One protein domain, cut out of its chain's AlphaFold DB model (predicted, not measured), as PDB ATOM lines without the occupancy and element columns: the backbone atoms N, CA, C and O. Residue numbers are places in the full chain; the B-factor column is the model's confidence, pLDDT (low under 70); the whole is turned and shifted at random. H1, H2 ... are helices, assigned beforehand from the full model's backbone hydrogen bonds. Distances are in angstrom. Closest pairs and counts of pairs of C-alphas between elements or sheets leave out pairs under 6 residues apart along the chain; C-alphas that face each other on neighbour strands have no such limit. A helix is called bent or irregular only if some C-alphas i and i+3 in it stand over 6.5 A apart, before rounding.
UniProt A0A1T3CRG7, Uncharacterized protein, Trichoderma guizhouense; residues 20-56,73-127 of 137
ATOM      1  N   GLU A  20      36.287  12.743 -19.950       91.31
ATOM      2  CA  GLU A  20      35.189  13.683 -20.154       91.31
ATOM      3  C   GLU A  20      35.229  14.823 -19.130       91.31
ATOM      4  O   GLU A  20      35.075  15.992 -19.494       91.31
ATOM      5  N   PHE A  21      35.525  14.524 -17.862       89.88
ATOM      6  CA  PHE A  21      35.709  15.553 -16.842       89.88
ATOM      7  C   PHE A  21      36.848  16.517 -17.200       89.88
ATOM      8  O   PHE A  21      36.660  17.736 -17.150       89.88
ATOM      9  N   ALA A  22      38.003  15.997 -17.626       94.00
ATOM     10  CA  ALA A  22      39.137  16.808 -18.059       94.00
ATOM     11  C   ALA A  22      38.778  17.689 -19.266       94.00
ATOM     12  O   ALA A  22      39.084  18.887 -19.284       94.00
ATOM     13  N   ARG A  23      38.064  17.133 -20.255       95.62
ATOM     14  CA  ARG A  23      37.579  17.877 -21.427       95.62
ATOM     15  C   ARG A  23      36.644  19.017 -21.019       95.62
ATOM     16  O   ARG A  23      36.846  20.163 -21.438       95.62
ATOM     17  N   LEU A  24      35.642  18.733 -20.185       92.06
ATOM     18  CA  LEU A  24      34.683  19.728 -19.699       92.06
ATOM     19  C   LEU A  24      35.365  20.809 -18.856       92.06
ATOM     20  O   LEU A  24      35.093  21.995 -19.053       92.06
ATOM     21  N   TYR A  25      36.291  20.438 -17.972       93.62
ATOM     22  CA  TYR A  25      37.065  21.398 -17.190       93.62
ATOM     23  C   TYR A  25      37.892  22.313 -18.101       93.62
ATOM     24  O   TYR A  25      37.817  23.536 -17.984       93.62
ATOM     25  N   ASN A  26      38.630  21.767 -19.068       94.44
ATOM     26  CA  ASN A  26      39.414  22.583 -20.001       94.44
ATOM     27  C   ASN A  26      38.537  23.538 -20.820       94.44
ATOM     28  O   ASN A  26      38.924  24.684 -21.040       94.44
ATOM     29  N   THR A  27      37.330  23.105 -21.185       96.31
ATOM     30  CA  THR A  27      36.379  23.928 -21.943       96.31
ATOM     31  C   THR A  27      35.763  25.045 -21.094       96.31
ATOM     32  O   THR A  27      35.612  26.171 -21.571       96.31
ATOM     33  N   TYR A  28      35.397  24.747 -19.841       95.69
ATOM     34  CA  TYR A  28      34.502  25.597 -19.048       95.69
ATOM     35  C   TYR A  28      35.100  26.156 -17.747       95.69
ATOM     36  O   TYR A  28      34.400  26.836 -16.990       95.69
ATOM     37  N   ASN A  29      36.376  25.891 -17.431       94.25
ATOM     38  CA  ASN A  29      36.942  26.270 -16.129       94.25
ATOM     39  C   ASN A  29      36.867  27.777 -15.854       94.25
ATOM     40  O   ASN A  29      36.673  28.163 -14.702       94.25
ATOM     41  N   TRP A  30      36.991  28.632 -16.874       95.81
ATOM     42  CA  TRP A  30      36.951  30.077 -16.670       95.81
ATOM     43  C   TRP A  30      35.542  30.546 -16.283       95.81
ATOM     44  O   TRP A  30      35.407  31.335 -15.346       95.81
ATOM     45  N   GLN A  31      34.490  30.005 -16.914       96.38
ATOM     46  CA  GLN A  31      33.097  30.278 -16.551       96.38
ATOM     47  C   GLN A  31      32.797  29.750 -15.152       96.38
ATOM     48  O   GLN A  31      32.233  30.473 -14.333       96.38
ATOM     49  N   ILE A  32      33.207  28.509 -14.858       91.75
ATOM     50  CA  ILE A  32      32.995  27.877 -13.550       91.75
ATOM     51  C   ILE A  32      33.643  28.727 -12.453       91.75
ATOM     52  O   ILE A  32      32.991  29.039 -11.459       91.75
ATOM     53  N   ARG A  33      34.892  29.174 -12.650       95.19
ATOM     54  CA  ARG A  33      35.588  30.071 -11.714       95.19
ATOM     55  C   ARG A  33      34.848  31.394 -11.549       95.19
ATOM     56  O   ARG A  33      34.610  31.807 -10.418       95.19
ATOM     57  N   ALA A  34      34.466  32.041 -12.649       95.62
ATOM     58  CA  ALA A  34      33.792  33.336 -12.616       95.62
ATOM     59  C   ALA A  34      32.433  33.277 -11.901       95.62
ATOM     60  O   ALA A  34      32.105  34.183 -11.140       95.62
ATOM     61  N   ILE A  35      31.652  32.218 -12.128       95.06
ATOM     62  CA  ILE A  35      30.352  32.013 -11.481       95.06
ATOM     63  C   ILE A  35      30.551  31.660 -10.005       95.06
ATOM     64  O   ILE A  35      29.986  32.314  -9.134       95.06
ATOM     65  N   TRP A  36      31.403  30.677  -9.703       95.44
ATOM     66  CA  TRP A  36      31.592  30.186  -8.337       95.44
ATOM     67  C   TRP A  36      32.161  31.244  -7.383       95.44
ATOM     68  O   TRP A  36      31.806  31.273  -6.206       95.44
ATOM     69  N   HIS A  37      33.013  32.144  -7.888       95.50
ATOM     70  CA  HIS A  37      33.534  33.267  -7.108       95.50
ATOM     71  C   HIS A  37      32.491  34.336  -6.772       95.50
ATOM     72  O   HIS A  37      32.697  35.069  -5.807       95.50
ATOM     73  N   LYS A  38      31.400  34.438  -7.542       96.19
ATOM     74  CA  LYS A  38      30.319  35.396  -7.268       96.19
ATOM     75  C   LYS A  38      29.385  34.926  -6.166       96.19
ATOM     76  O   LYS A  38      28.769  35.768  -5.527       96.19
ATOM     77  N   PHE A  39      29.290  33.615  -5.958       95.62
ATOM     78  CA  PHE A  39      28.417  33.079  -4.931       95.62
ATOM     79  C   PHE A  39      28.915  33.431  -3.537       95.62
ATOM     80  O   PHE A  39      30.114  33.377  -3.255       95.62
ATOM     81  N   ASP A  40      27.993  33.746  -2.640       94.88
ATOM     82  CA  ASP A  40      28.291  33.851  -1.223       94.88
ATOM     83  C   ASP A  40      28.353  32.463  -0.554       94.88
ATOM     84  O   ASP A  40      28.241  31.404  -1.185       94.88
ATOM     85  N   ARG A  41      28.590  32.448   0.760       92.88
ATOM     86  CA  ARG A  41      28.669  31.208   1.542       92.88
ATOM     87  C   ARG A  41      27.370  30.393   1.478       92.88
ATOM     88  O   ARG A  41      27.442  29.169   1.381       92.88
ATOM     89  N   ASN A  42      26.216  31.050   1.544       91.38
ATOM     90  CA  ASN A  42      24.904  30.408   1.589       91.38
ATOM     91  C   ASN A  42      24.500  29.876   0.213       91.38
ATOM     92  O   ASN A  42      23.963  28.776   0.117       91.38
ATOM     93  N   GLU A  43      24.808  30.603  -0.858       94.19
ATOM     94  CA  GLU A  43      24.584  30.157  -2.233       94.19
ATOM     95  C   GLU A  43      25.435  28.931  -2.569       94.19
ATOM     96  O   GLU A  43      24.907  27.946  -3.093       94.19
ATOM     97  N   ARG A  44      26.722  28.932  -2.189       92.69
ATOM     98  CA  ARG A  44      27.580  27.741  -2.308       92.69
ATOM     99  C   ARG A  44      27.035  26.570  -1.495       92.69
ATOM    100  O   ARG A  44      27.041  25.445  -1.987       92.69
ATOM    101  N   ALA A  45      26.553  26.826  -0.276       87.56
ATOM    102  CA  ALA A  45      25.995  25.790   0.594       87.56
ATOM    103  C   ALA A  45      24.755  25.164  -0.033       87.56
ATOM    104  O   ALA A  45      24.662  23.944  -0.122       87.56
ATOM    105  N   ARG A  46      23.839  26.006  -0.513       87.94
ATOM    106  CA  ARG A  46      22.615  25.579  -1.179       87.94
ATOM    107  C   ARG A  46      22.927  24.757  -2.421       87.94
ATOM    108  O   ARG A  46      22.394  23.670  -2.536       87.94
ATOM    109  N   LEU A  47      23.818  25.213  -3.304       86.38
ATOM    110  CA  LEU A  47      24.169  24.467  -4.519       86.38
ATOM    111  C   LEU A  47      24.881  23.144  -4.221       86.38
ATOM    112  O   LEU A  47      24.590  22.136  -4.862       86.38
ATOM    113  N   PHE A  48      25.790  23.130  -3.242       82.69
ATOM    114  CA  PHE A  48      26.443  21.903  -2.797       82.69
ATOM    115  C   PHE A  48      25.404  20.923  -2.244       82.69
ATOM    116  O   PHE A  48      25.293  19.799  -2.721       82.69
ATOM    117  N   LEU A  49      24.568  21.361  -1.303       78.94
ATOM    118  CA  LEU A  49      23.504  20.532  -0.745       78.94
ATOM    119  C   LEU A  49      22.480  20.118  -1.799       78.94
ATOM    120  O   LEU A  49      22.058  18.976  -1.766       78.94
ATOM    121  N   ASP A  50      22.113  20.967  -2.755       79.69
ATOM    122  CA  ASP A  50      21.212  20.606  -3.849       79.69
ATOM    123  C   ASP A  50      21.830  19.489  -4.699       79.69
ATOM    124  O   ASP A  50      21.149  18.524  -5.025       79.69
ATOM    125  N   TYR A  51      23.129  19.547  -4.997       72.06
ATOM    126  CA  TYR A  51      23.813  18.480  -5.730       72.06
ATOM    127  C   TYR A  51      23.829  17.150  -4.956       72.06
ATOM    128  O   TYR A  51      23.560  16.092  -5.536       72.06
ATOM    129  N   PHE A  52      24.094  17.179  -3.646       65.06
ATOM    130  CA  PHE A  52      24.166  15.970  -2.815       65.06
ATOM    131  C   PHE A  52      22.782  15.435  -2.392       65.06
ATOM    132  O   PHE A  52      22.552  14.228  -2.464       65.06
ATOM    133  N   ASN A  53      21.835  16.311  -2.047       59.34
ATOM    134  CA  ASN A  53      20.494  15.982  -1.550       59.34
ATOM    135  C   ASN A  53      19.464  15.805  -2.673       59.34
ATOM    136  O   ASN A  53      18.644  14.892  -2.595       59.34
ATOM    137  N   ASN A  54      19.515  16.599  -3.751       48.94
ATOM    138  CA  ASN A  54      18.646  16.393  -4.913       48.94
ATOM    139  C   ASN A  54      19.295  15.369  -5.849       48.94
ATOM    140  O   ASN A  54      19.858  15.669  -6.903       48.94
ATOM    141  N   GLY A  55      19.224  14.089  -5.464       43.78
ATOM    142  CA  GLY A  55      18.989  13.050  -6.478       43.78
ATOM    143  C   GLY A  55      17.727  13.439  -7.250       43.78
ATOM    144  O   GLY A  55      16.893  14.138  -6.674       43.78
ATOM    145  N   PRO A  56      17.589  13.084  -8.536       35.75
ATOM    146  CA  PRO A  56      16.512  13.620  -9.356       35.75
ATOM    147  C   PRO A  56      15.172  13.476  -8.622       35.75
ATOM    148  O   PRO A  56      14.823  12.396  -8.139       35.75
ATOM    149  N   ILE A  73      31.253   9.267  -4.289       48.34
ATOM    150  CA  ILE A  73      32.305   8.374  -4.808       48.34
ATOM    151  C   ILE A  73      33.347   9.119  -5.654       48.34
ATOM    152  O   ILE A  73      34.492   8.689  -5.700       48.34
ATOM    153  N   LEU A  74      33.000  10.254  -6.272       51.62
ATOM    154  CA  LEU A  74      33.923  10.938  -7.189       51.62
ATOM    155  C   LEU A  74      34.951  11.849  -6.496       51.62
ATOM    156  O   LEU A  74      36.028  12.050  -7.044       51.62
ATOM    157  N   VAL A  75      34.640  12.413  -5.322       63.25
ATOM    158  CA  VAL A  75      35.580  13.258  -4.557       63.25
ATOM    159  C   VAL A  75      35.264  13.139  -3.057       63.25
ATOM    160  O   VAL A  75      34.541  13.978  -2.506       63.25
ATOM    161  N   PRO A  76      35.719  12.069  -2.385       63.50
ATOM    162  CA  PRO A  76      35.343  11.791  -1.001       63.50
ATOM    163  C   PRO A  76      35.895  12.827   0.001       63.50
ATOM    164  O   PRO A  76      35.450  12.873   1.148       63.50
ATOM    165  N   GLU A  77      36.820  13.690  -0.430       72.88
ATOM    166  CA  GLU A  77      37.410  14.766   0.372       72.88
ATOM    167  C   GLU A  77      36.515  16.015   0.468       72.88
ATOM    168  O   GLU A  77      36.717  16.856   1.352       72.88
ATOM    169  N   LEU A  78      35.516  16.162  -0.415       78.75
ATOM    170  CA  LEU A  78      34.638  17.331  -0.387       78.75
ATOM    171  C   LEU A  78      33.738  17.307   0.847       78.75
ATOM    172  O   LEU A  78      32.999  16.358   1.099       78.75
ATOM    173  N   ASN A  79      33.727  18.419   1.576       80.00
ATOM    174  CA  ASN A  79      32.826  18.631   2.698       80.00
ATOM    175  C   ASN A  79      32.187  20.020   2.627       80.00
ATOM    176  O   ASN A  79      32.749  20.969   2.075       80.00
ATOM    177  N   LEU A  80      30.993  20.132   3.210       82.44
ATOM    178  CA  LEU A  80      30.195  21.355   3.158       82.44
ATOM    179  C   LEU A  80      30.942  22.555   3.753       82.44
ATOM    180  O   LEU A  80      30.852  23.659   3.219       82.44
ATOM    181  N   ASN A  81      31.674  22.366   4.853       82.31
ATOM    182  CA  ASN A  81      32.335  23.475   5.528       82.31
ATOM    183  C   ASN A  81      33.398  24.120   4.633       82.31
ATOM    184  O   ASN A  81      33.386  25.337   4.446       82.31
ATOM    185  N   ASP A  82      34.256  23.317   4.015       86.12
ATOM    186  CA  ASP A  82      35.360  23.833   3.209       86.12
ATOM    187  C   ASP A  82      34.871  24.416   1.878       86.12
ATOM    188  O   ASP A  82      35.288  25.509   1.482       86.12
ATOM    189  N   VAL A  83      33.901  23.751   1.236       86.69
ATOM    190  CA  VAL A  83      33.270  24.229  -0.006       86.69
ATOM    191  C   VAL A  83      32.574  25.577   0.194       86.69
ATOM    192  O   VAL A  83      32.606  26.437  -0.689       86.69
ATOM    193  N   THR A  84      31.946  25.791   1.350       87.88
ATOM    194  CA  THR A  84      31.202  27.029   1.628       87.88
ATOM    195  C   THR A  84      32.104  28.151   2.120       87.88
ATOM    196  O   THR A  84      31.889  29.308   1.747       87.88
ATOM    197  N   THR A  85      33.138  27.823   2.895       87.88
ATOM    198  CA  THR A  85      34.071  28.798   3.474       87.88
ATOM    199  C   THR A  85      34.976  29.421   2.417       87.88
ATOM    200  O   THR A  85      35.190  30.632   2.437       87.88
ATOM    201  N   SER A  86      35.469  28.636   1.454       91.38
ATOM    202  CA  SER A  86      36.385  29.130   0.426       91.38
ATOM    203  C   SER A  86      35.964  28.694  -0.968       91.38
ATOM    204  O   SER A  86      35.991  27.512  -1.305       91.38
ATOM    205  N   ALA A  87      35.694  29.667  -1.844       90.25
ATOM    206  CA  ALA A  87      35.462  29.391  -3.260       90.25
ATOM    207  C   ALA A  87      36.644  28.633  -3.899       90.25
ATOM    208  O   ALA A  87      36.442  27.789  -4.771       90.25
ATOM    209  N   LYS A  88      37.878  28.888  -3.433       93.00
ATOM    210  CA  LYS A  88      39.092  28.239  -3.952       93.00
ATOM    211  C   LYS A  88      39.128  26.740  -3.662       93.00
ATOM    212  O   LYS A  88      39.718  26.015  -4.450       93.00
ATOM    213  N   PHE A  89      38.506  26.279  -2.574       91.06
ATOM    214  CA  PHE A  89      38.571  24.876  -2.163       91.06
ATOM    215  C   PHE A  89      38.025  23.942  -3.251       91.06
ATOM    216  O   PHE A  89      38.756  23.087  -3.751       91.06
ATOM    217  N   LEU A  90      36.780  24.169  -3.690       89.88
ATOM    218  CA  LEU A  90      36.155  23.359  -4.742       89.88
ATOM    219  C   LEU A  90      36.872  23.523  -6.092       89.88
ATOM    220  O   LEU A  90      37.102  22.549  -6.802       89.88
ATOM    221  N   LEU A  91      37.258  24.754  -6.438       93.25
ATOM    222  CA  LEU A  91      37.919  25.052  -7.713       93.25
ATOM    223  C   LEU A  91      39.300  24.400  -7.827       93.25
ATOM    224  O   LEU A  91      39.701  24.002  -8.922       93.25
ATOM    225  N   ASN A  92      40.033  24.303  -6.720       92.88
ATOM    226  CA  ASN A  92      41.314  23.616  -6.703       92.88
ATOM    227  C   ASN A  92      41.129  22.096  -6.785       92.88
ATOM    228  O   ASN A  92      41.864  21.468  -7.544       92.88
ATOM    229  N   HIS A  93      40.100  21.534  -6.138       90.69
ATOM    230  CA  HIS A  93      39.769  20.113  -6.282       90.69
ATOM    231  C   HIS A  93      39.412  19.776  -7.731       90.69
ATOM    232  O   HIS A  93      39.952  18.826  -8.288       90.69
ATOM    233  N   PHE A  94      38.573  20.585  -8.386       91.12
ATOM    234  CA  PHE A  94      38.240  20.383  -9.800       91.12
ATOM    235  C   PHE A  94      39.471  20.463 -10.697       91.12
ATOM    236  O   PHE A  94      39.637  19.627 -11.579       91.12
ATOM    237  N   LYS A  95      40.368  21.424 -10.445       94.00
ATOM    238  CA  LYS A  95      41.638  21.509 -11.170       94.00
ATOM    239  C   LYS A  95      42.467  20.240 -10.978       94.00
ATOM    240  O   LYS A  95      42.930  19.679 -11.962       94.00
ATOM    241  N   TYR A  96      42.659  19.803  -9.737       94.00
ATOM    242  CA  TYR A  96      43.448  18.617  -9.416       94.00
ATOM    243  C   TYR A  96      42.897  17.378 -10.132       94.00
ATOM    244  O   TYR A  96      43.604  16.753 -10.920       94.00
ATOM    245  N   ARG A  97      41.597  17.115  -9.965       91.56
ATOM    246  CA  ARG A  97      40.882  15.976 -10.559       91.56
ATOM    247  C   ARG A  97      40.858  15.979 -12.094       91.56
ATOM    248  O   ARG A  97      40.662  14.932 -12.688       91.56
ATOM    249  N   ALA A  98      41.015  17.142 -12.732       93.56
ATOM    250  CA  ALA A  98      40.994  17.274 -14.193       93.56
ATOM    251  C   ALA A  98      42.386  17.194 -14.827       93.56
ATOM    252  O   ALA A  98      42.495  17.010 -16.037       93.56
ATOM    253  N   THR A  99      43.442  17.436 -14.046       94.56
ATOM    254  CA  THR A  99      44.804  17.611 -14.574       94.56
ATOM    255  C   THR A  99      45.765  16.507 -14.166       94.56
ATOM    256  O   THR A  99      46.775  16.328 -14.839       94.56
ATOM    257  N   MET A 100      45.468  15.774 -13.095       95.69
ATOM    258  CA  MET A 100      46.287  14.661 -12.616       95.69
ATOM    259  C   MET A 100      45.751  13.339 -13.148       95.69
ATOM    260  O   MET A 100      44.542  13.181 -13.286       95.69
ATOM    261  N   SER A 101      46.622  12.369 -13.407       94.25
ATOM    262  CA  SER A 101      46.189  11.029 -13.815       94.25
ATOM    263  C   SER A 101      45.398  10.324 -12.707       94.25
ATOM    264  O   SER A 101      45.607  10.578 -11.521       94.25
ATOM    265  N   LEU A 102      44.535   9.370 -13.073       92.38
ATOM    266  CA  LEU A 102      43.812   8.529 -12.107       92.38
ATOM    267  C   LEU A 102      44.758   7.835 -11.110       92.38
ATOM    268  O   LEU A 102      44.458   7.743  -9.923       92.38
ATOM    269  N   PHE A 103      45.934   7.396 -11.572       93.44
ATOM    270  CA  PHE A 103      46.949   6.785 -10.712       93.44
ATOM    271  C   PHE A 103      47.533   7.769  -9.689       93.44
ATOM    272  O   PHE A 103      47.749   7.404  -8.532       93.44
ATOM    273  N   GLU A 104      47.781   9.017 -10.087       93.75
ATOM    274  CA  GLU A 104      48.241  10.060  -9.166       93.75
ATOM    275  C   GLU A 104      47.156  10.418  -8.156       93.75
ATOM    276  O   GLU A 104      47.446  10.433  -6.961       93.75
ATOM    277  N   GLN A 105      45.913  10.608  -8.608       92.12
ATOM    278  CA  GLN A 105      44.761  10.884  -7.740       92.12
ATOM    279  C   GLN A 105      44.539   9.778  -6.700       92.12
ATOM    280  O   GLN A 105      44.239  10.057  -5.540       92.12
ATOM    281  N   TYR A 106      44.773   8.520  -7.085       91.19
ATOM    282  CA  TYR A 106      44.679   7.389  -6.171       91.19
ATOM    283  C   TYR A 106      45.725   7.439  -5.048       91.19
ATOM    284  O   TYR A 106      45.445   7.041  -3.915       91.19
ATOM    285  N   ARG A 107      46.941   7.912  -5.346       92.88
ATOM    286  CA  ARG A 107      48.082   7.871  -4.416       92.88
ATOM    287  C   ARG A 107      48.224   9.131  -3.576       92.88
ATOM    288  O   ARG A 107      48.551   9.038  -2.395       92.88
ATOM    289  N   VAL A 108      48.031  10.289  -4.191       92.06
ATOM    290  CA  VAL A 108      48.295  11.606  -3.611       92.06
ATOM    291  C   VAL A 108      47.081  12.491  -3.869       92.06
ATOM    292  O   VAL A 108      46.439  12.397  -4.911       92.06
ATOM    293  N   GLY A 109      46.738  13.323  -2.897       89.50
ATOM    294  CA  GLY A 109      45.688  14.324  -3.001       89.50
ATOM    295  C   GLY A 109      46.257  15.707  -3.303       89.50
ATOM    296  O   GLY A 109      47.470  15.927  -3.349       89.50
ATOM    297  N   GLN A 110      45.364  16.677  -3.472       88.38
ATOM    298  CA  GLN A 110      45.754  18.070  -3.666       88.38
ATOM    299  C   GLN A 110      46.647  18.563  -2.509       88.38
ATOM    300  O   GLN A 110      46.375  18.274  -1.345       88.38
ATOM    301  N   ASP A 111      47.701  19.320  -2.828       86.75
ATOM    302  CA  ASP A 111      48.617  19.941  -1.856       86.75
ATOM    303  C   ASP A 111      49.253  18.945  -0.857       86.75
ATOM    304  O   ASP A 111      49.551  19.293   0.283       86.75
ATOM    305  N   GLY A 112      49.469  17.693  -1.284       83.69
ATOM    306  CA  GLY A 112      50.078  16.647  -0.453       83.69
ATOM    307  C   GLY A 112      49.107  15.966   0.515       83.69
ATOM    308  O   GLY A 112      49.545  15.209   1.383       83.69
ATOM    309  N   ALA A 113      47.801  16.212   0.373       88.19
ATOM    310  CA  ALA A 113      46.767  15.464   1.078       88.19
ATOM    311  C   ALA A 113      46.782  13.968   0.700       88.19
ATOM    312  O   ALA A 113      47.483  13.532  -0.217       88.19
ATOM    313  N   LEU A 114      45.983  13.166   1.405       89.12
ATOM    314  CA  LEU A 114      45.773  11.763   1.046       89.12
ATOM    315  C   LEU A 114      45.088  11.669  -0.325       89.12
ATOM    316  O   LEU A 114      44.120  12.386  -0.568       89.12
ATOM    317  N   GLY A 115      45.586  10.787  -1.197       90.19
ATOM    318  CA  GLY A 115      44.855  10.376  -2.400       90.19
ATOM    319  C   GLY A 115      43.722   9.404  -2.072       90.19
ATOM    320  O   GLY A 115      43.569   8.990  -0.918       90.19
ATOM    321  N   ASP A 116      42.971   8.989  -3.092       87.50
ATOM    322  CA  ASP A 116      41.740   8.203  -2.917       87.50
ATOM    323  C   ASP A 116      41.961   6.919  -2.101       87.50
ATOM    324  O   ASP A 116      41.211   6.622  -1.168       87.50
ATOM    325  N   GLY A 117      43.018   6.161  -2.412       87.56
ATOM    326  CA  GLY A 117      43.316   4.885  -1.758       87.56
ATOM    327  C   GLY A 117      43.621   5.040  -0.261       87.56
ATOM    328  O   GLY A 117      42.920   4.447   0.574       87.56
ATOM    329  N   PRO A 118      44.640   5.839   0.113       89.75
ATOM    330  CA  PRO A 118      44.940   6.130   1.509       89.75
ATOM    331  C   PRO A 118      43.774   6.784   2.261       89.75
ATOM    332  O   PRO A 118      43.530   6.421   3.412       89.75
ATOM    333  N   PHE A 119      43.023   7.694   1.625       85.56
ATOM    334  CA  PHE A 119      41.864   8.348   2.239       85.56
ATOM    335  C   PHE A 119      40.782   7.329   2.615       85.56
ATOM    336  O   PHE A 119      40.356   7.274   3.770       85.56
ATOM    337  N   VAL A 120      40.366   6.477   1.669       81.12
ATOM    338  CA  VAL A 120      39.350   5.442   1.917       81.12
ATOM    339  C   VAL A 120      39.816   4.477   3.005       81.12
ATOM    340  O   VAL A 120      39.053   4.180   3.927       81.12
ATOM    341  N   THR A 121      41.076   4.042   2.952       84.69
ATOM    342  CA  THR A 121      41.667   3.156   3.968       84.69
ATOM    343  C   THR A 121      41.612   3.786   5.360       84.69
ATOM    344  O   THR A 121      41.195   3.143   6.324       84.69
ATOM    345  N   GLU A 122      41.972   5.066   5.479       83.00
ATOM    346  CA  GLU A 122      41.926   5.786   6.750       83.00
ATOM    347  C   GLU A 122      40.496   5.869   7.304       83.00
ATOM    348  O   GLU A 122      40.254   5.609   8.487       83.00
ATOM    349  N   LYS A 123      39.527   6.200   6.447       75.94
ATOM    350  CA  LYS A 123      38.121   6.317   6.843       75.94
ATOM    351  C   LYS A 123      37.504   4.979   7.242       75.94
ATOM    352  O   LYS A 123      36.741   4.944   8.208       75.94
ATOM    353  N   LEU A 124      37.856   3.891   6.557       76.12
ATOM    354  CA  LEU A 124      37.469   2.531   6.944       76.12
ATOM    355  C   LEU A 124      38.043   2.168   8.320       76.12
ATOM    356  O   LEU A 124      37.297   1.741   9.201       76.12
ATOM    357  N   ASN A 125      39.334   2.428   8.550       79.88
ATOM    358  CA  ASN A 125      39.992   2.164   9.837       79.88
ATOM    359  C   ASN A 125      39.357   2.956  10.991       79.88
ATOM    360  O   ASN A 125      39.210   2.446  12.101       79.88
ATOM    361  N   LYS A 126      38.919   4.191  10.720       78.25
ATOM    362  CA  LYS A 126      38.187   5.038  11.677       78.25
ATOM    363  C   LYS A 126      36.695   4.686  11.799       78.25
ATOM    364  O   LYS A 126      35.988   5.373  12.531       78.25
ATOM    365  N   LYS A 127      36.203   3.656  11.094       73.12
ATOM    366  CA  LYS A 127      34.778   3.266  11.014       73.12
ATOM    367  C   LYS A 127      33.853   4.408  10.561       73.12
ATOM    368  O   LYS A 127      32.691   4.470  10.945       73.12
TER     369      LYS A 127
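AT A GLANCE: This is residues 20 to 56 and 73 to 127 of the 137 residues of an uncharacterized protein of Trichoderma guizhouense (UniProt A0A1T3CRG7). Helix H4 runs through the middle, and the sharply bent helix H1 makes an L beside it, arm H1a crossing H4's last residues steeply and arm H1b running nearly in line with H4 the opposite way, while H2 and H3 lie side by side near H4's first residues. Beyond H4's last residues, H5 and H6 make a corner away from the other helices; residues 50 to 56 stick out. The printed part has 92 residues with six named helices, H1 to H6 in order, and no named strand: all helix. It is compact, radius of gyration of the C-alphas 14.0 A, spanning 37 by 30 by 28 A.

IN THESE COORDINATES: H1, residues 20 to 38, begins at C-alpha 20 (35.189, 13.683, -20.154). By its hydrogen bonds it was assigned as one helix, but it is bent: C-alphas 27 and 30 are 8.1 A apart. Its arms are H1a, residues 20 to 27, 10.5 A, and H1b, residues 30 to 38, 12.7 A, about perpendicular at 81 degrees. H2 is residues 41 to 53, 17.6 A; H3, 80 to 85; H4, 87 to 99, 18.8 A; H5, 102 to 107; H6, 116 to 125, 14.2 A, ending at C-alpha 125 (39.992, 2.164, 9.837).

HOW THE PARTS SIT: H1a touches residues 94 to 99 of H4, closest C-alphas Ala 22 and Ala 98, 4.3 A, at a steep tilt of 63 degrees. H1b only just touches H4, with 3 pairs of C-alphas within 8 A, closest His 37 and Ala 87, 5.8 A. H2 touches H3, closest C-alphas Arg 41 and Thr 84, 4.9 A, at a shallow tilt of 23 degrees, opposite ways. H3 and H4 touch only at the corner, only just, with 3 pairs within 8 A. H5 touches H6, closest C-alphas Tyr 106 and Asp 116, 4.5 A; H4 and H6 are apart. Every O i to N i+4 pair is within hydrogen-bond range in H1a, H2, H3, H5 and H6; H1b has 4 of 5, H4 8 of 9.

THE WHOLE: The C-alphas of Gln 31 and Asn 125 are farthest apart, 39.2 A. Residues 57 to 72 are cut out, with 17.3 A between C-alphas 56 and 73. Of the links printed whole, none is long. Residues 52 to 56 and 73 to 76 have pLDDT under 70.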